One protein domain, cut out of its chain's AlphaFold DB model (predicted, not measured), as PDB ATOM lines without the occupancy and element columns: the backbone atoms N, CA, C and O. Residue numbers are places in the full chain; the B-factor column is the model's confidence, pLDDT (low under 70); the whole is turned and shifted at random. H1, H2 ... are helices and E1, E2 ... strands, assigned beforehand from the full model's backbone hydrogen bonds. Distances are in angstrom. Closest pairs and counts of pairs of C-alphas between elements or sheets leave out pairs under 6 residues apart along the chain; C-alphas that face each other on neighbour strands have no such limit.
ATOM      1  N   GLY A  10     114.152 213.000 129.145       94.56
ATOM      2  CA  GLY A  10     113.886 213.340 127.750       94.56
ATOM      3  C   GLY A  10     113.177 212.213 127.005       94.56
ATOM      4  O   GLY A  10     112.525 211.360 127.605       94.56
ATOM      5  N   THR A  11     113.305 212.225 125.679       96.00
ATOM      6  CA  THR A  11     112.569 211.312 124.800       96.00
ATOM      7  C   THR A  11     113.314 209.996 124.583       96.00
ATOM      8  O   THR A  11     114.467 209.982 124.138       96.00
ATOM      9  N   TRP A  12     112.618 208.894 124.839       95.94
ATOM     10  CA  TRP A  12     113.061 207.518 124.653       95.94
ATOM     11  C   TRP A  12     112.231 206.832 123.578       95.94
ATOM     12  O   TRP A  12     111.007 206.922 123.585       95.94
ATOM     13  N   THR A  13     112.892 206.140 122.652       95.44
ATOM     14  CA  THR A  13     112.210 205.298 121.665       95.44
ATOM     15  C   THR A  13     111.979 203.917 122.258       95.44
ATOM     16  O   THR A  13     112.946 203.190 122.459       95.44
ATOM     17  N   VAL A  14     110.715 203.539 122.434       95.69
ATOM     18  CA  VAL A  14     110.310 202.223 122.931       95.69
ATOM     19  C   VAL A  14     110.186 201.273 121.747       95.69
ATOM     20  O   VAL A  14     109.149 201.209 121.081       95.69
ATOM     21  N   GLY A  15     111.284 200.582 121.439       93.06
ATOM     22  CA  GLY A  15     111.339 199.599 120.357       93.06
ATOM     23  C   GLY A  15     110.747 200.084 119.024       93.06
ATOM     24  O   GLY A  15     111.201 201.064 118.432       93.06
ATOM     25  N   ASP A  16     109.755 199.347 118.528       94.56
ATOM     26  CA  ASP A  16     108.929 199.672 117.361       94.56
ATOM     27  C   ASP A  16     107.525 200.178 117.734       94.56
ATOM     28  O   ASP A  16     106.689 200.369 116.847       94.56
ATOM     29  N   ALA A  17     107.274 200.416 119.023       97.12
ATOM     30  CA  ALA A  17     105.971 200.785 119.552       97.12
ATOM     31  C   ALA A  17     105.715 202.293 119.581       97.12
ATOM     32  O   ALA A  17     104.592 202.734 119.319       97.12
ATOM     33  N   GLY A  18     106.738 203.095 119.872       97.25
ATOM     34  CA  GLY A  18     106.566 204.538 119.976       97.25
ATOM     35  C   GLY A  18     107.708 205.263 120.670       97.25
ATOM     36  O   GLY A  18     108.846 204.795 120.710       97.25
ATOM     37  N   GLU A  19     107.386 206.430 121.211       97.69
ATOM     38  CA  GLU A  19     108.284 207.293 121.966       97.69
ATOM     39  C   GLU A  19     107.620 207.734 123.277       97.69
ATOM     40  O   GLU A  19     106.418 208.018 123.308       97.69
ATOM     41  N   VAL A  20     108.407 207.808 124.349       97.69
ATOM     42  CA  VAL A  20     108.003 208.329 125.661       97.69
ATOM     43  C   VAL A  20     108.943 209.465 126.039       97.69
ATOM     44  O   VAL A  20     110.154 209.270 126.108       97.69
ATOM     45  N   ASP A  21     108.397 210.646 126.296       97.44
ATOM     46  CA  ASP A  21     109.117 211.757 126.907       97.44
ATOM     47  C   ASP A  21     108.805 211.811 128.402       97.44
ATOM     48  O   ASP A  21     107.649 211.729 128.816       97.44
ATOM     49  N   PHE A  22     109.830 211.961 129.231       96.50
ATOM     50  CA  PHE A  22     109.654 212.225 130.655       96.50
ATOM     51  C   PHE A  22     110.726 213.183 131.161       96.50
ATOM     52  O   PHE A  22     111.755 213.384 130.521       96.50
ATOM     53  N   GLN A  23     110.489 213.778 132.323       95.44
ATOM     54  CA  GLN A  23     111.412 214.706 132.967       95.44
ATOM     55  C   GLN A  23     111.661 214.293 134.410       95.44
ATOM     56  O   GLN A  23     110.739 213.857 135.096       95.44
ATOM     57  N   LEU A  24     112.892 214.478 134.880       93.38
ATOM     58  CA  LEU A  24     113.241 214.329 136.291       93.38
ATOM     59  C   LEU A  24     113.563 215.708 136.867       93.38
ATOM     60  O   LEU A  24     114.547 216.340 136.486       93.38
ATOM     61  N   ARG A  25     112.739 216.194 137.797       90.06
ATOM     62  CA  ARG A  25     112.928 217.510 138.423       90.06
ATOM     63  C   ARG A  25     112.734 217.407 139.916       90.06
ATOM     64  O   ARG A  25     111.719 216.900 140.366       90.06
ATOM     65  N   ARG A  26     113.689 217.921 140.692       86.62
ATOM     66  CA  ARG A  26     113.599 217.920 142.167       86.62
ATOM     67  C   ARG A  26     113.377 216.529 142.772       86.62
ATOM     68  O   ARG A  26     112.809 216.392 143.847       86.62
ATOM     69  N   GLY A  27     113.871 215.503 142.080       87.19
ATOM     70  CA  GLY A  27     113.701 214.110 142.480       87.19
ATOM     71  C   GLY A  27     112.324 213.520 142.174       87.19
ATOM     72  O   GLY A  27     112.051 212.428 142.658       87.19
ATOM     73  N   GLU A  28     111.500 214.207 141.384       92.06
ATOM     74  CA  GLU A  28     110.188 213.740 140.946       92.06
ATOM     75  C   GLU A  28     110.186 213.468 139.438       92.06
ATOM     76  O   GLU A  28     110.689 214.278 138.647       92.06
ATOM     77  N   LEU A  29     109.622 212.328 139.043       95.00
ATOM     78  CA  LEU A  29     109.378 211.983 137.650       95.00
ATOM     79  C   LEU A  29     108.061 212.591 137.164       95.00
ATOM     80  O   LEU A  29     107.018 212.473 137.802       95.00
ATOM     81  N   ALA A  30     108.109 213.225 135.996       95.06
ATOM     82  CA  ALA A  30     106.946 213.767 135.314       95.06
ATOM     83  C   ALA A  30     106.875 213.212 133.892       95.06
ATOM     84  O   ALA A  30     107.802 213.399 133.102       95.06
ATOM     85  N   LEU A  31     105.765 212.551 133.565       96.69
ATOM     86  CA  LEU A  31     105.488 212.103 132.204       96.69
ATOM     87  C   LEU A  31     105.188 213.317 131.312       96.69
ATOM     88  O   LEU A  31     104.370 214.168 131.665       96.69
ATOM     89  N   GLY A  32     105.883 213.396 130.181       95.56
ATOM     90  CA  GLY A  32     105.651 214.355 129.109       95.56
ATOM     91  C   GLY A  32     104.715 213.773 128.051       95.56
ATOM     92  O   GLY A  32     103.638 213.266 128.368       95.56
ATOM     93  N   ASP A  33     105.129 213.857 126.788       96.62
ATOM     94  CA  ASP A  33     104.375 213.308 125.662       96.62
ATOM     95  C   ASP A  33     104.619 211.801 125.492       96.62
ATOM     96  O   ASP A  33     105.738 211.305 125.625       96.62
ATOM     97  N   VAL A  34     103.566 211.079 125.114       97.88
ATOM     98  CA  VAL A  34     103.633 209.681 124.675       97.88
ATOM     99  C   VAL A  34     103.129 209.634 123.244       97.88
ATOM    100  O   VAL A  34     102.030 210.112 122.955       97.88
ATOM    101  N   ARG A  35     103.940 209.086 122.340       97.75
ATOM    102  CA  ARG A  35     103.617 209.002 120.917       97.75
ATOM    103  C   ARG A  35     103.702 207.566 120.442       97.75
ATOM    104  O   ARG A  35     104.789 207.013 120.334       97.75
ATOM    105  N   GLU A  36     102.577 206.998 120.051       97.94
ATOM    106  CA  GLU A  36     102.531 205.673 119.446       97.94
ATOM    107  C   GLU A  36     102.896 205.728 117.961       97.94
ATOM    108  O   GLU A  36     102.565 206.667 117.222       97.94
ATOM    109  N   TYR A  37     103.560 204.678 117.494       97.62
ATOM    110  CA  TYR A  37     103.703 204.406 116.073       97.62
ATOM    111  C   TYR A  37     102.456 203.695 115.522       97.62
ATOM    112  O   TYR A  37     101.669 203.120 116.278       97.62
ATOM    113  N   PRO A  38     102.218 203.739 114.196       97.44
ATOM    114  CA  PRO A  38     101.030 203.132 113.605       97.44
ATOM    115  C   PRO A  38     100.870 201.653 113.981       97.44
ATOM    116  O   PRO A  38     101.792 200.864 113.794       97.44
ATOM    117  N   GLY A  39      99.678 201.277 114.451       96.50
ATOM    118  CA  GLY A  39      99.356 199.899 114.847       96.50
ATOM    119  C   GLY A  39      99.531 199.598 116.337       96.50
ATOM    120  O   GLY A  39      99.192 198.492 116.756       96.50
ATOM    121  N   TRP A  40      99.990 200.575 117.120       97.94
ATOM    122  CA  TRP A  40     100.143 200.478 118.567       97.94
ATOM    123  C   TRP A  40      99.131 201.351 119.299       97.94
ATOM    124  O   TRP A  40      98.684 202.381 118.792       97.94
ATOM    125  N   ILE A  41      98.785 200.925 120.507       97.00
ATOM    126  CA  ILE A  41      98.069 201.725 121.501       97.00
ATOM    127  C   ILE A  41      98.858 201.677 122.802       97.00
ATOM    128  O   ILE A  41      99.458 200.643 123.088       97.00
ATOM    129  N   HIS A  42      98.840 202.746 123.595       96.62
ATOM    130  CA  HIS A  42      99.441 202.718 124.926       96.62
ATOM    131  C   HIS A  42      98.393 202.688 126.043       96.62
ATOM    132  O   HIS A  42      97.257 203.139 125.883       96.62
ATOM    133  N   THR A  43      98.796 202.164 127.196       95.12
ATOM    134  CA  THR A  43      98.076 202.249 128.466       95.12
ATOM    135  C   THR A  43      99.046 202.714 129.542       95.12
ATOM    136  O   THR A  43     100.151 202.189 129.665       95.12
ATOM    137  N   LEU A  44      98.627 203.691 130.344       93.81
ATOM    138  CA  LEU A  44      99.372 204.100 131.530       93.81
ATOM    139  C   LEU A  44      99.083 203.115 132.669       93.81
ATOM    140  O   LEU A  44      97.923 202.956 133.059       93.81
ATOM    141  N   ARG A  45     100.122 202.458 133.194       92.12
ATOM    142  CA  ARG A  45     100.003 201.484 134.289       92.12
ATOM    143  C   ARG A  45     100.226 202.127 135.645       92.12
ATOM    144  O   ARG A  45      99.386 201.975 136.533       92.12
ATOM    145  N   GLN A  46     101.300 202.898 135.773       90.56
ATOM    146  CA  GLN A  46     101.650 203.592 137.004       90.56
ATOM    147  C   GLN A  46     102.264 204.955 136.699       90.56
ATOM    148  O   GLN A  46     103.058 205.115 135.772       90.56
ATOM    149  N   ILE A  47     101.884 205.942 137.507       92.00
ATOM    150  CA  ILE A  47     102.569 207.227 137.580       92.00
ATOM    151  C   ILE A  47     102.554 207.721 139.024       92.00
ATOM    152  O   ILE A  47     101.492 207.897 139.627       92.00
ATOM    153  N   ASP A  48     103.737 207.930 139.579       91.38
ATOM    154  CA  ASP A  48     103.949 208.577 140.867       91.38
ATOM    155  C   ASP A  48     105.268 209.366 140.862       91.38
ATOM    156  O   ASP A  48     105.958 209.449 139.848       91.38
ATOM    157  N   GLU A  49     105.606 209.980 141.997       86.62
ATOM    158  CA  GLU A  49     106.804 210.815 142.147       86.62
ATOM    159  C   GLU A  49     108.108 210.079 141.778       86.62
ATOM    160  O   GLU A  49     109.067 210.711 141.342       86.62
ATOM    161  N   GLY A  50     108.172 208.755 141.934       92.56
ATOM    162  CA  GLY A  50     109.376 207.955 141.724       92.56
ATOM    163  C   GLY A  50     109.293 206.944 140.585       92.56
ATOM    164  O   GLY A  50     110.319 206.330 140.291       92.56
ATOM    165  N   ALA A  51     108.137 206.756 139.950       95.69
ATOM    166  CA  ALA A  51     107.949 205.746 138.916       95.69
ATOM    167  C   ALA A  51     106.981 206.185 137.811       95.69
ATOM    168  O   ALA A  51     105.912 206.745 138.058       95.69
ATOM    169  N   ILE A  52     107.353 205.857 136.579       97.31
ATOM    170  CA  ILE A  52     106.527 205.929 135.378       97.31
ATOM    171  C   ILE A  52     106.546 204.541 134.746       97.31
ATOM    172  O   ILE A  52     107.625 204.014 134.484       97.31
ATOM    173  N   GLU A  53     105.372 203.975 134.475       97.69
ATOM    174  CA  GLU A  53     105.223 202.679 133.806       97.69
ATOM    175  C   GLU A  53     104.135 202.759 132.732       97.69
ATOM    176  O   GLU A  53     102.980 203.118 133.005       97.69
ATOM    177  N   LEU A  54     104.513 202.426 131.500       97.19
ATOM    178  CA  LEU A  54     103.638 202.409 130.334       97.19
ATOM    179  C   LEU A  54     103.727 201.067 129.635       97.19
ATOM    180  O   LEU A  54     104.804 200.497 129.501       97.19
ATOM    181  N   GLU A  55     102.602 200.633 129.089       97.75
ATOM    182  CA  GLU A  55     102.562 199.523 128.151       97.75
ATOM    183  C   GLU A  55     102.100 200.008 126.789       97.75
ATOM    184  O   GLU A  55     101.144 200.775 126.689       97.75
ATOM    185  N   PHE A  56     102.729 199.500 125.742       98.06
ATOM    186  CA  PHE A  56     102.283 199.604 124.367       98.06
ATOM    187  C   PHE A  56     101.883 198.218 123.879       98.06
ATOM    188  O   PHE A  56     102.645 197.265 124.006       98.06
ATOM    189  N   ILE A  57     100.701 198.107 123.283       97.25
ATOM    190  CA  ILE A  57     100.129 196.834 122.844       97.25
ATOM    191  C   ILE A  57      99.864 196.911 121.343       97.25
ATOM    192  O   ILE A  57      99.216 197.847 120.862       97.25
ATOM    193  N   GLY A  58     100.346 195.920 120.595       95.06
ATOM    194  CA  GLY A  58     100.194 195.865 119.146       95.06
ATOM    195  C   GLY A  58     100.471 194.473 118.584       95.06
ATOM    196  O   GLY A  58     101.479 193.857 118.890       95.06
ATOM    197  N   SER A  59      99.576 193.965 117.731       88.88
ATOM    198  CA  SER A  59      99.762 192.716 116.961       88.88
ATOM    199  C   SER A  59     100.270 191.487 117.752       88.88
ATOM    200  O   SER A  59     101.054 190.708 117.217       88.88
ATOM    201  N   GLY A  60      99.819 191.292 118.998       88.06
ATOM    202  CA  GLY A  60     100.255 190.162 119.845       88.06
ATOM    203  C   GLY A  60     101.641 190.342 120.476       88.06
ATOM    204  O   GLY A  60     102.252 189.376 120.918       88.06
ATOM    205  N   VAL A  61     102.141 191.575 120.482       95.25
ATOM    206  CA  VAL A  61     103.378 191.990 121.135       95.25
ATOM    207  C   VAL A  61     103.039 193.089 122.131       95.25
ATOM    208  O   VAL A  61     102.247 193.990 121.829       95.25
ATOM    209  N   THR A  62     103.677 193.032 123.292       97.44
ATOM    210  CA  THR A  62     103.612 194.091 124.298       97.44
ATOM    211  C   THR A  62     105.003 194.667 124.499       97.44
ATOM    212  O   THR A  62     105.979 193.927 124.586       97.44
ATOM    213  N   TRP A  63     105.102 195.989 124.547       97.81
ATOM    214  CA  TRP A  63     106.283 196.686 125.034       97.81
ATOM    215  C   TRP A  63     105.951 197.369 126.346       97.81
ATOM    216  O   TRP A  63     105.043 198.191 126.393       97.81
ATOM    217  N   GLU A  64     106.704 197.077 127.390       97.88
ATOM    218  CA  GLU A  64     106.679 197.831 128.632       97.88
ATOM    219  C   GLU A  64     107.831 198.834 128.638       97.88
ATOM    220  O   GLU A  64     108.954 198.503 128.257       97.88
ATOM    221  N   PHE A  65     107.552 200.057 129.070       98.06
ATOM    222  CA  PHE A  65     108.541 201.081 129.372       98.06
ATOM    223  C   PHE A  65     108.427 201.450 130.846       98.06
ATOM    224  O   PHE A  65     107.339 201.787 131.320       98.06
ATOM    225  N   THR A  66     109.559 201.465 131.544       97.88
ATOM    226  CA  THR A  66     109.640 201.914 132.931       97.88
ATOM    227  C   THR A  66     110.733 202.961 133.104       97.88
ATOM    228  O   THR A  66     111.842 202.837 132.585       97.88
ATOM    229  N   ALA A  67     110.431 204.006 133.870       97.56
ATOM    230  CA  ALA A  67     111.416 204.947 134.383       97.56
ATOM    231  C   ALA A  67     111.224 205.069 135.891       97.56
ATOM    232  O   ALA A  67     110.151 205.439 136.358       97.56
ATOM    233  N   HIS A  68     112.253 204.729 136.663       96.94
ATOM    234  CA  HIS A  68     112.217 204.710 138.123       96.94
ATOM    235  C   HIS A  68     113.354 205.566 138.675       96.94
ATOM    236  O   HIS A  68     114.520 205.375 138.326       96.94
ATOM    237  N   TYR A  69     113.035 206.484 139.581       95.69
ATOM    238  CA  TYR A  69     114.015 207.307 140.275       95.69
ATOM    239  C   TYR A  69     113.988 207.029 141.775       95.69
ATOM    240  O   TYR A  69     112.989 207.227 142.467       95.69
ATOM    241  N   ARG A  70     115.123 206.579 142.314       94.00
ATOM    242  CA  ARG A  70     115.240 206.276 143.742       94.00
ATOM    243  C   ARG A  70     116.655 206.503 144.240       94.00
ATOM    244  O   ARG A  70     117.613 205.977 143.685       94.00
ATOM    245  N   ARG A  71     116.784 207.228 145.358       91.81
ATOM    246  CA  ARG A  71     118.065 207.447 146.065       91.81
ATOM    247  C   ARG A  71     119.183 207.978 145.145       91.81
ATOM    248  O   ARG A  71     120.323 207.539 145.261       91.81
ATOM    249  N   GLY A  72     118.863 208.914 144.249       92.31
ATOM    250  CA  GLY A  72     119.855 209.522 143.355       92.31
ATOM    251  C   GLY A  72     120.222 208.676 142.138       92.31
ATOM    252  O   GLY A  72     121.193 209.000 141.465       92.31
ATOM    253  N   VAL A  73     119.486 207.602 141.850       94.81
ATOM    254  CA  VAL A  73     119.702 206.757 140.672       94.81
ATOM    255  C   VAL A  73     118.445 206.779 139.818       94.81
ATOM    256  O   VAL A  73     117.358 206.485 140.321       94.81
ATOM    257  N   LEU A  74     118.611 207.128 138.543       96.12
ATOM    258  CA  LEU A  74     117.597 206.956 137.512       96.12
ATOM    259  C   LEU A  74     117.840 205.617 136.821       96.12
ATOM    260  O   LEU A  74     118.959 205.324 136.393       96.12
ATOM    261  N   ARG A  75     116.788 204.816 136.723       97.00
ATOM    262  CA  ARG A  75     116.748 203.568 135.976       97.00
ATOM    263  C   ARG A  75     115.702 203.703 134.882       97.00
ATOM    264  O   ARG A  75     114.593 204.141 135.170       97.00
ATOM    265  N   VAL A  76     116.064 203.329 133.664       97.31
ATOM    266  CA  VAL A  76     115.132 203.217 132.540       97.31
ATOM    267  C   VAL A  76     115.214 201.794 132.014       97.31
ATOM    268  O   VAL A  76     116.319 201.272 131.836       97.31
ATOM    269  N   ALA A  77     114.061 201.169 131.811       97.19
ATOM    270  CA  ALA A  77     113.962 199.818 131.293       97.19
ATOM    271  C   ALA A  77     112.878 199.709 130.219       97.19
ATOM    272  O   ALA A  77     111.857 200.394 130.264       97.19
ATOM    273  N   GLU A  78     113.116 198.824 129.258       97.19
ATOM    274  CA  GLU A  78     112.193 198.489 128.181       97.19
ATOM    275  C   GLU A  78     112.107 196.968 128.066       97.19
ATOM    276  O   GLU A  78     113.137 196.313 127.913       97.19
ATOM    277  N   THR A  79     110.903 196.403 128.085       98.00
ATOM    278  CA  THR A  79     110.699 194.955 127.942       98.00
ATOM    279  C   THR A  79     109.770 194.676 126.778       98.00
ATOM    280  O   THR A  79     108.654 195.182 126.741       98.00
ATOM    281  N   LYS A  80     110.210 193.853 125.826       97.62
ATOM    282  CA  LYS A  80     109.367 193.332 124.750       97.62
ATOM    283  C   LYS A  80     108.892 191.931 125.093       97.62
ATOM    284  O   LYS A  80     109.714 191.022 125.131       97.62
ATOM    285  N   SER A  81     107.588 191.747 125.211       97.50
ATOM    286  CA  SER A  81     106.951 190.445 125.381       97.50
ATOM    287  C   SER A  81     106.326 189.972 124.074       97.50
ATOM    288  O   SER A  81     105.587 190.703 123.406       97.50
ATOM    289  N   LEU A  82     106.657 188.741 123.694       95.69
ATOM    290  CA  LEU A  82     106.123 188.027 122.542       95.69
ATOM    291  C   LEU A  82     105.264 186.867 123.041       95.69
ATOM    292  O   LEU A  82     105.795 185.839 123.475       95.69
ATOM    293  N   ASP A  83     103.949 187.015 122.923       91.06
ATOM    294  CA  ASP A  83     103.022 185.922 123.195       91.06
ATOM    295  C   ASP A  83     103.037 184.930 122.025       91.06
ATOM    296  O   ASP A  83     103.132 185.320 120.857       91.06
ATOM    297  N   LEU A  84     102.899 183.632 122.316       91.12
ATOM    298  CA  LEU A  84     102.870 182.567 121.297       91.12
ATOM    299  C   LEU A  84     104.134 182.516 120.423       91.12
ATOM    300  O   LEU A  84     104.084 182.170 119.232       91.12
ATOM    301  N   ALA A  85     105.272 182.855 121.021       93.94
ATOM    302  CA  ALA A  85     106.573 182.790 120.390       93.94
ATOM    303  C   ALA A  85     106.870 181.374 119.864       93.94
ATOM    304  O   ALA A  85     106.326 180.369 120.326       93.94
ATOM    305  N   GLN A  86     107.724 181.285 118.848       95.25
ATOM    306  CA  GLN A  86     108.133 180.006 118.262       95.25
ATOM    307  C   GLN A  86     109.569 179.672 118.681       95.25
ATOM    308  O   GLN A  86     110.380 180.584 118.815       95.25
ATOM    309  N   PRO A  87     109.935 178.395 118.854       96.44
ATOM    310  CA  PRO A  87     111.339 178.022 119.006       96.44
ATOM    311  C   PRO A  87     112.206 178.582 117.865       96.44
ATOM    312  O   PRO A  87     111.750 178.652 116.719       96.44
ATOM    313  N   GLY A  88     113.447 178.965 118.163       97.38
ATOM    314  CA  GLY A  88     114.387 179.515 117.184       97.38
ATOM    315  C   GLY A  88     115.331 180.569 117.760       97.38
ATOM    316  O   GLY A  88     115.544 180.638 118.969       97.38
ATOM    317  N   HIS A  89     115.895 181.389 116.871       97.62
ATOM    318  CA  HIS A  89     116.862 182.430 117.221       97.62
ATOM    319  C   HIS A  89     116.193 183.765 117.553       97.62
ATOM    320  O   HIS A  89     115.336 184.255 116.812       97.62
ATOM    321  N   TYR A  90     116.671 184.388 118.624       97.38
ATOM    322  CA  TYR A  90     116.236 185.679 119.128       97.38
ATOM    323  C   TYR A  90     117.436 186.609 119.298       97.38
ATOM    324  O   TYR A  90     118.416 186.277 119.961       97.38
ATOM    325  N   SER A  91     117.341 187.803 118.714       96.31
ATOM    326  CA  SER A  91     118.324 188.864 118.936       96.31
ATOM    327  C   SER A  91     118.050 189.554 120.269       96.31
ATOM    328  O   SER A  91     116.952 190.067 120.498       96.31
ATOM    329  N   VAL A  92     119.072 189.617 121.121       95.88
ATOM    330  CA  VAL A  92     119.039 190.308 122.414       95.88
ATOM    331  C   VAL A  92     119.661 191.694 122.246       95.88
ATOM    332  O   VAL A  92     120.718 192.031 122.784       95.88
ATOM    333  N   GLY A  93     119.030 192.499 121.389       93.38
ATOM    334  CA  GLY A  93     119.490 193.847 121.071       93.38
ATOM    335  C   GLY A  93     120.934 193.873 120.560       93.38
ATOM    336  O   GLY A  93     121.286 193.181 119.609       93.38
ATOM    337  N   SER A  94     121.774 194.709 121.173       93.75
ATOM    338  CA  SER A  94     123.207 194.793 120.852       93.75
ATOM    339  C   SER A  94     124.076 193.806 121.633       93.75
ATOM    340  O   SER A  94     125.291 193.808 121.442       93.75
ATOM    341  N   ALA A  95     123.491 193.044 122.558       96.25
ATOM    342  CA  ALA A  95     124.235 192.217 123.498       96.25
ATOM    343  C   ALA A  95     124.575 190.827 122.954       96.25
ATOM    344  O   ALA A  95     125.516 190.205 123.438       96.25
ATOM    345  N   GLY A  96     123.849 190.355 121.939       97.00
ATOM    346  CA  GLY A  96     124.098 189.061 121.318       97.00
ATOM    347  C   GLY A  96     122.831 188.404 120.792       97.00
ATOM    348  O   GLY A  96     121.828 189.067 120.508       97.00
ATOM    349  N   GLU A  97     122.892 187.084 120.678       97.81
ATOM    350  CA  GLU A  97     121.801 186.235 120.206       97.81
ATOM    351  C   GLU A  97     121.627 185.015 121.119       97.81
ATOM    352  O   GLU A  97     122.577 184.543 121.751       97.81
ATOM    353  N   VAL A  98     120.392 184.520 121.186       98.06
ATOM    354  CA  VAL A  98     119.999 183.313 121.922       98.06
ATOM    355  C   VAL A  98     119.199 182.412 120.990       98.06
ATOM    356  O   VAL A  98     118.286 182.882 120.312       98.06
ATOM    357  N   GLU A  99     119.507 181.122 120.966       97.94
ATOM    358  CA  GLU A  99     118.666 180.098 120.350       97.94
ATOM    359  C   GLU A  99     117.926 179.318 121.439       97.94
ATOM    360  O   GLU A  99     118.540 178.757 122.351       97.94
ATOM    361  N   VAL A 100     116.598 179.270 121.328       96.94
ATOM    362  CA  VAL A 100     115.728 178.562 122.267       96.94
ATOM    363  C   VAL A 100     114.980 177.433 121.569       96.94
ATOM    364  O   VAL A 100     114.417 177.600 120.483       96.94
ATOM    365  N   ALA A 101     114.942 176.281 122.222       95.69
ATOM    366  CA  ALA A 101     114.125 175.140 121.855       95.69
ATOM    367  C   ALA A 101     113.041 174.897 122.918       95.69
ATOM    368  O   ALA A 101     113.052 175.485 123.997       95.69
ATOM    369  N   VAL A 102     112.080 174.028 122.601       94.62
ATOM    370  CA  VAL A 102     111.123 173.502 123.582       94.62
ATOM    371  C   VAL A 102     111.247 171.987 123.578       94.62
ATOM    372  O   VAL A 102     111.034 171.347 122.545       94.62
ATOM    373  N   ALA A 103     111.609 171.420 124.723       91.50
ATOM    374  CA  ALA A 103     111.774 169.986 124.922       91.50
ATOM    375  C   ALA A 103     110.918 169.547 126.111       91.50
ATOM    376  O   ALA A 103     110.944 170.179 127.160       91.50
ATOM    377  N   ASP A 104     110.121 168.495 125.927       90.75
ATOM    378  CA  ASP A 104     109.248 167.942 126.973       90.75
ATOM    379  C   ASP A 104     108.315 168.971 127.649       90.75
ATOM    380  O   ASP A 104     107.913 168.810 128.797       90.75
ATOM    381  N   GLY A 105     107.927 170.018 126.910       91.31
ATOM    382  CA  GLY A 105     107.051 171.083 127.408       91.31
ATOM    383  C   GLY A 105     107.753 172.168 128.229       91.31
ATOM    384  O   GLY A 105     107.061 173.017 128.773       91.31
ATOM    385  N   ALA A 106     109.085 172.167 128.285       94.12
ATOM    386  CA  ALA A 106     109.905 173.173 128.955       94.12
ATOM    387  C   ALA A 106     110.777 173.947 127.948       94.12
ATOM    388  O   ALA A 106     111.163 173.377 126.913       94.12
ATOM    389  N   PRO A 107     111.101 175.227 128.215       95.62
ATOM    390  CA  PRO A 107     112.086 175.947 127.423       95.62
ATOM    391  C   PRO A 107     113.475 175.329 127.638       95.62
ATOM    392  O   PRO A 107     113.838 174.942 128.745       95.62
ATOM    393  N   SER A 108     114.270 175.231 126.576       94.56
ATOM    394  CA  SER A 108     115.658 174.788 126.666       94.56
ATOM    395  C   SER A 108     116.576 175.674 125.840       94.56
ATOM    396  O   SER A 108     116.245 176.109 124.737       94.56
ATOM    397  N   LEU A 109     117.749 175.952 126.398       94.62
ATOM    398  CA  LEU A 109     118.754 176.774 125.751       94.62
ATOM    399  C   LEU A 109     119.568 175.930 124.772       94.62
ATOM    400  O   LEU A 109     120.266 175.005 125.188       94.62
ATOM    401  N   ALA A 110     119.487 176.246 123.480       94.50
ATOM    402  CA  ALA A 110     120.267 175.560 122.455       94.50
ATOM    403  C   ALA A 110     121.646 176.213 122.281       94.50
ATOM    404  O   ALA A 110     122.666 175.522 122.310       94.50
ATOM    405  N   GLU A 111     121.684 177.541 122.162       96.56
ATOM    406  CA  GLU A 111     122.917 178.310 121.988       96.56
ATOM    407  C   GLU A 111     122.781 179.719 122.581       96.56
ATOM    408  O   GLU A 111     121.707 180.320 122.561       96.56
ATOM    409  N   VAL A 112     123.891 180.261 123.093       97.38
ATOM    410  CA  VAL A 112     124.007 181.673 123.480       97.38
ATOM    411  C   VAL A 112     125.304 182.238 122.932       97.38
ATOM    412  O   VAL A 112     126.387 181.724 123.213       97.38
ATOM    413  N   SER A 113     125.186 183.329 122.187       97.81
ATOM    414  CA  SER A 113     126.303 183.975 121.507       97.81
ATOM    415  C   SER A 113     126.369 185.447 121.933       97.81
ATOM    416  O   SER A 113     125.726 186.294 121.305       97.81
ATOM    417  N   PRO A 114     127.103 185.789 123.011       97.56
ATOM    418  CA  PRO A 114     127.289 187.181 123.404       97.56
ATOM    419  C   PRO A 114     128.129 187.930 122.362       97.56
ATOM    420  O   PRO A 114     129.089 187.397 121.800       97.56
ATOM    421  N   ALA A 115     127.772 189.186 122.114       97.38
ATOM    422  CA  ALA A 115     128.567 190.099 121.311       97.38
ATOM    423  C   ALA A 115     129.867 190.482 122.042       97.38
ATOM    424  O   ALA A 115     129.980 190.375 123.264       97.38
ATOM    425  N   GLU A 116     130.860 190.965 121.293       96.38
ATOM    426  CA  GLU A 116     132.137 191.396 121.869       96.38
ATOM    427  C   GLU A 116     131.932 192.455 122.969       96.38
ATOM    428  O   GLU A 116     131.231 193.449 122.770       96.38
ATOM    429  N   GLY A 117     132.558 192.235 124.129       95.25
ATOM    430  CA  GLY A 117     132.486 193.137 125.284       95.25
ATOM    431  C   GLY A 117     131.304 192.899 126.231       95.25
ATOM    432  O   GLY A 117     131.210 193.602 127.234       95.25
ATOM    433  N   TRP A 118     130.439 191.922 125.948       97.31
ATOM    434  CA  TRP A 118     129.340 191.528 126.831       97.31
ATOM    435  C   TRP A 118     129.674 190.260 127.609       97.31
ATOM    436  O   TRP A 118     130.078 189.251 127.032       97.31
ATOM    437  N   ASP A 119     129.444 190.303 128.917       97.75
ATOM    438  CA  ASP A 119     129.448 189.116 129.766       97.75
ATOM    439  C   ASP A 119     128.051 188.496 129.780       97.75
ATOM    440  O   ASP A 119     127.058 189.224 129.805       97.75
ATOM    441  N   VAL A 120     127.960 187.165 129.808       97.81
ATOM    442  CA  VAL A 120     126.678 186.452 129.858       97.81
ATOM    443  C   VAL A 120     126.614 185.476 131.027       97.81
ATOM    444  O   VAL A 120     127.559 184.731 131.291       97.81
ATOM    445  N   SER A 121     125.476 185.467 131.714       97.81
ATOM    446  CA  SER A 121     125.106 184.466 132.712       97.81
ATOM    447  C   SER A 121     123.755 183.864 132.362       97.81
ATOM    448  O   SER A 121     122.846 184.586 131.956       97.81
ATOM    449  N   VAL A 122     123.611 182.559 132.561       97.44
ATOM    450  CA  VAL A 122     122.363 181.830 132.323       97.44
ATOM    451  C   VAL A 122     121.877 181.259 133.647       97.44
ATOM    452  O   VAL A 122     122.673 180.691 134.397       97.44
ATOM    453  N   ASP A 123     120.590 181.435 133.915       95.69
ATOM    454  CA  ASP A 123     119.843 180.799 134.992       95.69
ATOM    455  C   ASP A 123     118.778 179.886 134.372       95.69
ATOM    456  O   ASP A 123     117.901 180.338 133.635       95.69
ATOM    457  N   ASP A 124     118.913 178.593 134.635       91.81
ATOM    458  CA  ASP A 124     118.028 177.510 134.205       91.81
ATOM    459  C   ASP A 124     117.546 176.679 135.408       91.81
ATOM    460  O   ASP A 124     117.246 175.489 135.296       91.81
ATOM    461  N   THR A 125     117.523 177.291 136.598       91.69
ATOM    462  CA  THR A 125     117.152 176.595 137.835       91.69
ATOM    463  C   THR A 125     115.652 176.326 137.957       91.69
ATOM    464  O   THR A 125     115.263 175.404 138.684       91.69
ATOM    465  N   ASP A 126     114.820 177.087 137.242       91.06
ATOM    466  CA  ASP A 126     113.384 176.856 137.113       91.06
ATOM    467  C   ASP A 126     113.101 176.006 135.856       91.06
ATOM    468  O   ASP A 126     113.489 176.382 134.755       91.06
ATOM    469  N   PRO A 127     112.437 174.842 135.960       89.12
ATOM    470  CA  PRO A 127     112.133 174.019 134.789       89.12
ATOM    471  C   PRO A 127     111.151 174.667 133.800       89.12
ATOM    472  O   PRO A 127     111.059 174.204 132.664       89.12
ATOM    473  N   GLU A 128     110.385 175.677 134.208       91.81
ATOM    474  CA  GLU A 128     109.403 176.362 133.359       91.81
ATOM    475  C   GLU A 128     109.943 177.678 132.782       91.81
ATOM    476  O   GLU A 128     109.327 178.236 131.869       91.81
ATOM    477  N   GLU A 129     111.107 178.142 133.254       94.88
ATOM    478  CA  GLU A 129     111.736 179.401 132.861       94.88
ATOM    479  C   GLU A 129     113.241 179.247 132.604       94.88
ATOM    480  O   GLU A 129     114.004 178.744 133.418       94.88
ATOM    481  N   LEU A 130     113.692 179.799 131.485       96.00
ATOM    482  CA  LEU A 130     115.101 180.003 131.188       96.00
ATOM    483  C   LEU A 130     115.374 181.502 131.094       96.00
ATOM    484  O   LEU A 130     114.750 182.181 130.278       96.00
ATOM    485  N   THR A 131     116.374 181.995 131.821       97.88
ATOM    486  CA  THR A 131     116.788 183.399 131.759       97.88
ATOM    487  C   THR A 131     118.274 183.531 131.414       97.88
ATOM    488  O   THR A 131     119.148 183.006 132.097       97.88
ATOM    489  N   ALA A 132     118.588 184.282 130.358       98.12
ATOM    490  CA  ALA A 132     119.943 184.681 129.992       98.12
ATOM    491  C   ALA A 132     120.116 186.190 130.208       98.12
ATOM    492  O   ALA A 132     119.387 187.005 129.645       98.12
ATOM    493  N   THR A 133     121.098 186.572 131.019       98.31
ATOM    494  CA  THR A 133     121.427 187.968 131.321       98.31
ATOM    495  C   THR A 133     122.760 188.328 130.690       98.31
ATOM    496  O   THR A 133     123.777 187.698 130.973       98.31
ATOM    497  N   PHE A 134     122.756 189.368 129.865       98.12
ATOM    498  CA  PHE A 134     123.931 189.937 129.231       98.12
ATOM    499  C   PHE A 134     124.241 191.274 129.888       98.12
ATOM    500  O   PHE A 134     123.384 192.153 129.975       98.12
ATOM    501  N   SER A 135     125.474 191.464 130.337       96.88
ATOM    502  CA  SER A 135     125.874 192.657 131.072       96.88
ATOM    503  C   SER A 135     127.083 193.326 130.438       96.88
ATOM    504  O   SER A 135     128.070 192.687 130.083       96.88
ATOM    505  N   HIS A 136     126.983 194.643 130.303       94.06
ATOM    506  CA  HIS A 136     128.081 195.522 129.940       94.06
ATOM    507  C   HIS A 136     127.796 196.880 130.581       94.06
ATOM    508  O   HIS A 136     126.986 197.668 130.089       94.06
ATOM    509  N   HIS A 137     128.403 197.112 131.748       88.75
ATOM    510  CA  HIS A 137     128.067 198.239 132.620       88.75
ATOM    511  C   HIS A 137     128.053 199.584 131.862       88.75
ATOM    512  O   HIS A 137     129.002 199.871 131.132       88.75
ATOM    513  N   PRO A 138     127.026 200.439 132.052       92.75
ATOM    514  CA  PRO A 138     125.915 200.334 133.010       92.75
ATOM    515  C   PRO A 138     124.661 199.631 132.465       92.75
ATOM    516  O   PRO A 138     123.589 199.747 133.054       92.75
ATOM    517  N   THR A 139     124.782 198.947 131.331       94.69
ATOM    518  CA  THR A 139     123.658 198.346 130.617       94.69
ATOM    519  C   THR A 139     123.526 196.861 130.930       94.69
ATOM    520  O   THR A 139     124.521 196.132 131.011       94.69
ATOM    521  N   VAL A 140     122.285 196.409 131.042       96.75
ATOM    522  CA  VAL A 140     121.914 195.000 131.123       96.75
ATOM    523  C   VAL A 140     120.877 194.712 130.044       96.75
ATOM    524  O   VAL A 140     119.970 195.508 129.811       96.75
ATOM    525  N   TRP A 141     121.029 193.580 129.373       97.50
ATOM    526  CA  TRP A 141     119.979 192.984 128.564       97.50
ATOM    527  C   TRP A 141     119.586 191.643 129.159       97.50
ATOM    528  O   TRP A 141     120.441 190.889 129.623       97.50
ATOM    529  N   THR A 142     118.306 191.319 129.084       97.94
ATOM    530  CA  THR A 142     117.773 190.053 129.575       97.94
ATOM    531  C   THR A 142     116.955 189.399 128.476       97.94
ATOM    532  O   THR A 142     116.169 190.048 127.795       97.94
ATOM    533  N   PHE A 143     117.162 188.106 128.294       98.44
ATOM    534  CA  PHE A 143     116.291 187.228 127.536       98.44
ATOM    535  C   PHE A 143     115.662 186.263 128.530       98.44
ATOM    536  O   PHE A 143     116.391 185.606 129.271       98.44
ATOM    537  N   THR A 144     114.342 186.146 128.518       98.19
ATOM    538  CA  THR A 144     113.624 185.151 129.308       98.19
ATOM    539  C   THR A 144     112.688 184.370 128.399       98.19
ATOM    540  O   THR A 144     111.950 184.950 127.606       98.19
ATOM    541  N   ALA A 145     112.722 183.048 128.517       98.06
ATOM    542  CA  ALA A 145     111.815 182.133 127.848       98.06
ATOM    543  C   ALA A 145     111.026 181.350 128.889       98.06
ATOM    544  O   ALA A 145     111.625 180.715 129.752       98.06
ATOM    545  N   ARG A 146     109.696 181.359 128.782       97.06
ATOM    546  CA  ARG A 146     108.801 180.580 129.647       97.06
ATOM    547  C   ARG A 146     107.846 179.748 128.819       97.06
ATOM    548  O   ARG A 146     107.424 180.186 127.749       97.06
ATOM    549  N   VAL A 147     107.472 178.568 129.307       95.06
ATOM    550  CA  VAL A 147     106.374 177.798 128.708       95.06
ATOM    551  C   VAL A 147     105.190 177.780 129.662       95.06
ATOM    552  O   VAL A 147     105.190 177.074 130.663       95.06
ATOM    553  N   GLU A 148     104.137 178.509 129.307       90.25
ATOM    554  CA  GLU A 148     102.900 178.583 130.081       90.25
ATOM    555  C   GLU A 148     101.747 177.978 129.285       90.25
ATOM    556  O   GLU A 148     101.544 178.284 128.111       90.25
ATOM    557  N   ALA A 149     100.990 177.065 129.900       89.12
ATOM    558  CA  ALA A 149      99.876 176.364 129.247       89.12
ATOM    559  C   ALA A 149     100.238 175.734 127.874       89.12
ATOM    560  O   ALA A 149      99.391 175.618 126.983       89.12
ATOM    561  N   GLY A 150     101.495 175.302 127.709       88.69
ATOM    562  CA  GLY A 150     102.015 174.719 126.467       88.69
ATOM    563  C   GLY A 150     102.362 175.739 125.377       88.69
ATOM    564  O   GLY A 150     102.558 175.349 124.227       88.69
ATOM    565  N   GLN A 151     102.420 177.026 125.714       93.25
ATOM    566  CA  GLN A 151     102.758 178.120 124.812       93.25
ATOM    567  C   GLN A 151     104.062 178.771 125.267       93.25
ATOM    568  O   GLN A 151     104.232 179.073 126.443       93.25
ATOM    569  N   LEU A 152     104.985 178.971 124.327       95.50
ATOM    570  CA  LEU A 152     106.235 179.670 124.594       95.50
ATOM    571  C   LEU A 152     105.969 181.180 124.627       95.50
ATOM    572  O   LEU A 152     105.411 181.736 123.678       95.50
ATOM    573  N   GLN A 153     106.399 181.826 125.702       96.75
ATOM    574  CA  GLN A 153     106.486 183.273 125.837       96.75
ATOM    575  C   GLN A 153     107.959 183.676 125.873       96.75
ATOM    576  O   GLN A 153     108.780 183.000 126.498       96.75
ATOM    577  N   ILE A 154     108.285 184.774 125.193       97.81
ATOM    578  CA  ILE A 154     109.632 185.345 125.181       97.81
ATOM    579  C   ILE A 154     109.564 186.793 125.643       97.81
ATOM    580  O   ILE A 154     108.863 187.594 125.027       97.81
ATOM    581  N   ASP A 155     110.347 187.125 126.666       97.88
ATOM    582  CA  ASP A 155     110.553 188.488 127.141       97.88
ATOM    583  C   ASP A 155     111.996 188.928 126.826       97.88
ATOM    584  O   ASP A 155     112.966 188.237 127.143       97.88
ATOM    585  N   LEU A 156     112.147 190.085 126.180       98.00
ATOM    586  CA  LEU A 156     113.429 190.720 125.869       98.00
ATOM    587  C   LEU A 156     113.516 192.053 126.611       98.00
ATOM    588  O   LEU A 156     112.883 193.026 126.207       98.00
ATOM    589  N   GLY A 157     114.298 192.088 127.682       97.44
ATOM    590  CA  GLY A 157     114.514 193.258 128.522       97.44
ATOM    591  C   GLY A 157     115.783 194.025 128.157       97.44
ATOM    592  O   GLY A 157     116.826 193.439 127.862       97.44
ATOM    593  N   TYR A 158     115.701 195.342 128.239       96.69
ATOM    594  CA  TYR A 158     116.811 196.282 128.263       96.69
ATOM    595  C   TYR A 158     116.709 197.108 129.536       96.69
ATOM    596  O   TYR A 158     115.638 197.602 129.869       96.69
ATOM    597  N   GLU A 159     117.826 197.303 130.224       96.75
ATOM    598  CA  GLU A 159     117.896 198.137 131.412       96.75
ATOM    599  C   GLU A 159     119.186 198.955 131.413       96.75
ATOM    600  O   GLU A 159     120.280 198.456 131.129       96.75
ATOM    601  N   ILE A 160     119.070 200.222 131.799       96.06
ATOM    602  CA  ILE A 160     120.205 201.086 132.092       96.06
ATOM    603  C   ILE A 160     119.946 201.877 133.368       96.06
ATOM    604  O   ILE A 160     118.848 202.380 133.609       96.06
ATOM    605  N   ALA A 161     120.978 201.999 134.199       95.31
ATOM    606  CA  ALA A 161     120.928 202.786 135.422       95.31
ATOM    607  C   ALA A 161     122.075 203.788 135.474       95.31
ATOM    608  O   ALA A 161     123.222 203.471 135.153       95.31
ATOM    609  N   SER A 162     121.790 205.012 135.903       93.81
ATOM    610  CA  SER A 162     122.810 206.048 136.047       93.81
ATOM    611  C   SER A 162     122.562 206.914 137.282       93.81
ATOM    612  O   SER A 162     121.410 207.223 137.607       93.81
ATOM    613  N   PRO A 163     123.625 207.301 138.011       92.12
ATOM    614  CA  PRO A 163     123.520 208.310 139.053       92.12
ATOM    615  C   PRO A 163     123.051 209.643 138.468       92.12
ATOM    616  O   PRO A 163     123.539 210.073 137.425       92.12
ATOM    617  N   VAL A 164     122.160 210.326 139.176       87.06
ATOM    618  CA  VAL A 164     121.691 211.666 138.821       87.06
ATOM    619  C   VAL A 164     122.454 212.693 139.663       87.06
ATOM    620  O   VAL A 164     122.460 212.582 140.894       87.06
ATOM    621  N   PRO A 165     123.107 213.698 139.047       77.44
ATOM    622  CA  PRO A 165     123.786 214.755 139.785       77.44
ATOM    623  C   PRO A 165     122.831 215.504 140.731       77.44
ATOM    624  O   PRO A 165     121.696 215.798 140.349       77.44
ATOM    625  N   PRO A 166     123.282 215.903 141.935       67.19
ATOM    626  CA  PRO A 166     122.429 216.569 142.924       67.19
ATOM    627  C   PRO A 166     121.859 217.914 142.440       67.19
ATOM    628  O   PRO A 166     120.806 218.342 142.907       67.19
ATOM    629  N   GLU A 167     122.504 218.562 141.468       63.41
ATOM    630  CA  GLU A 167     122.032 219.818 140.870       63.41
ATOM    631  C   GLU A 167     120.737 219.651 140.056       63.41
ATOM    632  O   GLU A 167     119.963 220.598 139.956       63.41
ATOM    633  N   ALA A 168     120.447 218.448 139.542       56.00
ATOM    634  CA  ALA A 168     119.181 218.137 138.867       56.00
ATOM    635  C   ALA A 168     118.019 217.885 139.857       56.00
ATOM    636  O   ALA A 168     116.850 217.820 139.472       56.00
ATOM    637  N   THR A 169     118.331 217.772 141.153       56.38
ATOM    638  CA  THR A 169     117.356 217.558 142.236       56.38
ATOM    639  C   THR A 169     117.076 218.804 143.089       56.38
ATOM    640  O   THR A 169     116.310 218.709 144.046       56.38
ATOM    641  N   GLY A 170     117.682 219.955 142.759       45.22
ATOM    642  CA  GLY A 170     117.578 221.230 143.495       45.22
ATOM    643  C   GLY A 170     116.483 222.187 143.025       45.22
ATOM    644  O   GLY A 170     116.075 222.142 141.845       45.22
TER     645      GLY A 170
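This is residues 10 to 170 of the 170 residues of an uncharacterized protein of Actinobacteria bacterium QS_8_72_14 (UniProt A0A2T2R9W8). One long, strongly twisted sheet of eight strands runs through the domain, and two small sheets of three strands cover the same face of it: E1, E2 and E3 over the half with E4 to E7, and E8, E9 and E10 over the half with E11 to E14. The result is two sandwiches side by side that share the long sheet, whose long strands E7 and E14 lie in the middle, while its other face is bare; a short helix, H1, follows E14 at one end. The printed part has 161 residues with fourteen named strands, E1 to E14, and then one named helix, and the class is mostly strand. The long sheet has the order E4, E5, E6, E7, E14, E13, E12, E11, and its neighbours are antiparallel throughout, as in the small sheets E1, E2, E3 and E8, E9, E10. The whole is compact, with a radius of gyration of the C-alphas of 17.0 A, and its outline is elongated, 55 by 35 by 25 A.

Find C-alpha 10 at (113.886, 213.340, 127.750); there E1 begins, residues 10 to 14. E2, residues 18 to 25, and E3, residues 28 to 36, come next. Then read E4, residues 41 to 47, E5, residues 51 to 58, and E6, residues 61 to 70, which is 29.3 A long from first to last C-alpha. E7, residues 73 to 85, covers 34.0 A and ends with C-alpha 85 at (106.573, 182.790, 120.390). After it come E8, residues 88 to 91, E9, residues 96 to 103, and E10, residues 106 to 114, which bends by 55 degrees at residue 111. E11, residues 119 to 126, and E12, residues 129 to 136, lead to E13, residues 139 to 148, 28.7 A long. E14, residues 151 to 163, spans 39.3 A and ends with C-alpha 163 at (123.520, 208.310, 139.053). H1 holds residues 166 to 169.

Start at E7 and E14, antiparallel at 169 degrees, where N 78 and O 158 are 2.9 A apart, within hydrogen-bond range. Four meanders, each strand the antiparallel neighbour of the one before, follow along the printed part: E1 to E3, E4 to E7, E8 to E10 and E11 to E14. At the edge strands of the long sheet, look for N 43 of E4 and O 55 of E5 at 2.8 A, and for N 121 of E11 and O 133 of E12 at 2.9 A. In the hairpin of E1 and E2, N 12 and O 20 are 2.8 A apart; in that of E9 and E10, N 101 and O 108 are 2.8 A apart. The three sheets form a stack of sheets, in which the long sheet is face to face with each small one. The strands of E1, E2, E3 stand at 29 degrees to those of the long sheet, and the closest C-alphas of E3 and E5, those of Leu 29 and Ala 51, are 6.5 A apart. The strands of E8, E9, E10 stand at 35 degrees to those of the long sheet, and the closest C-alphas of E10 and E13, those of Ala 106 and Val 147, are 5.8 A apart. E2 and E9 are apart. H1 only grazes the sheet E1, E2, E3 with its residues 167 to 169; the closest C-alphas of H1 and E2, those of Thr 169 and Arg 25, are 5.8 A apart. H1 is too short for an O i to N i+4 pair, and its one O i to N i+3 pair is within range.

The two C-alphas farthest apart, those of Asp 104 and Gly 170, are 56.4 A from each other. The printed part has no cut, and its links between named elements are tight, with no long link. Mean pLDDT of the printed part is 94.0; look for values under 70 in residues 166 to 170, where the chain ends.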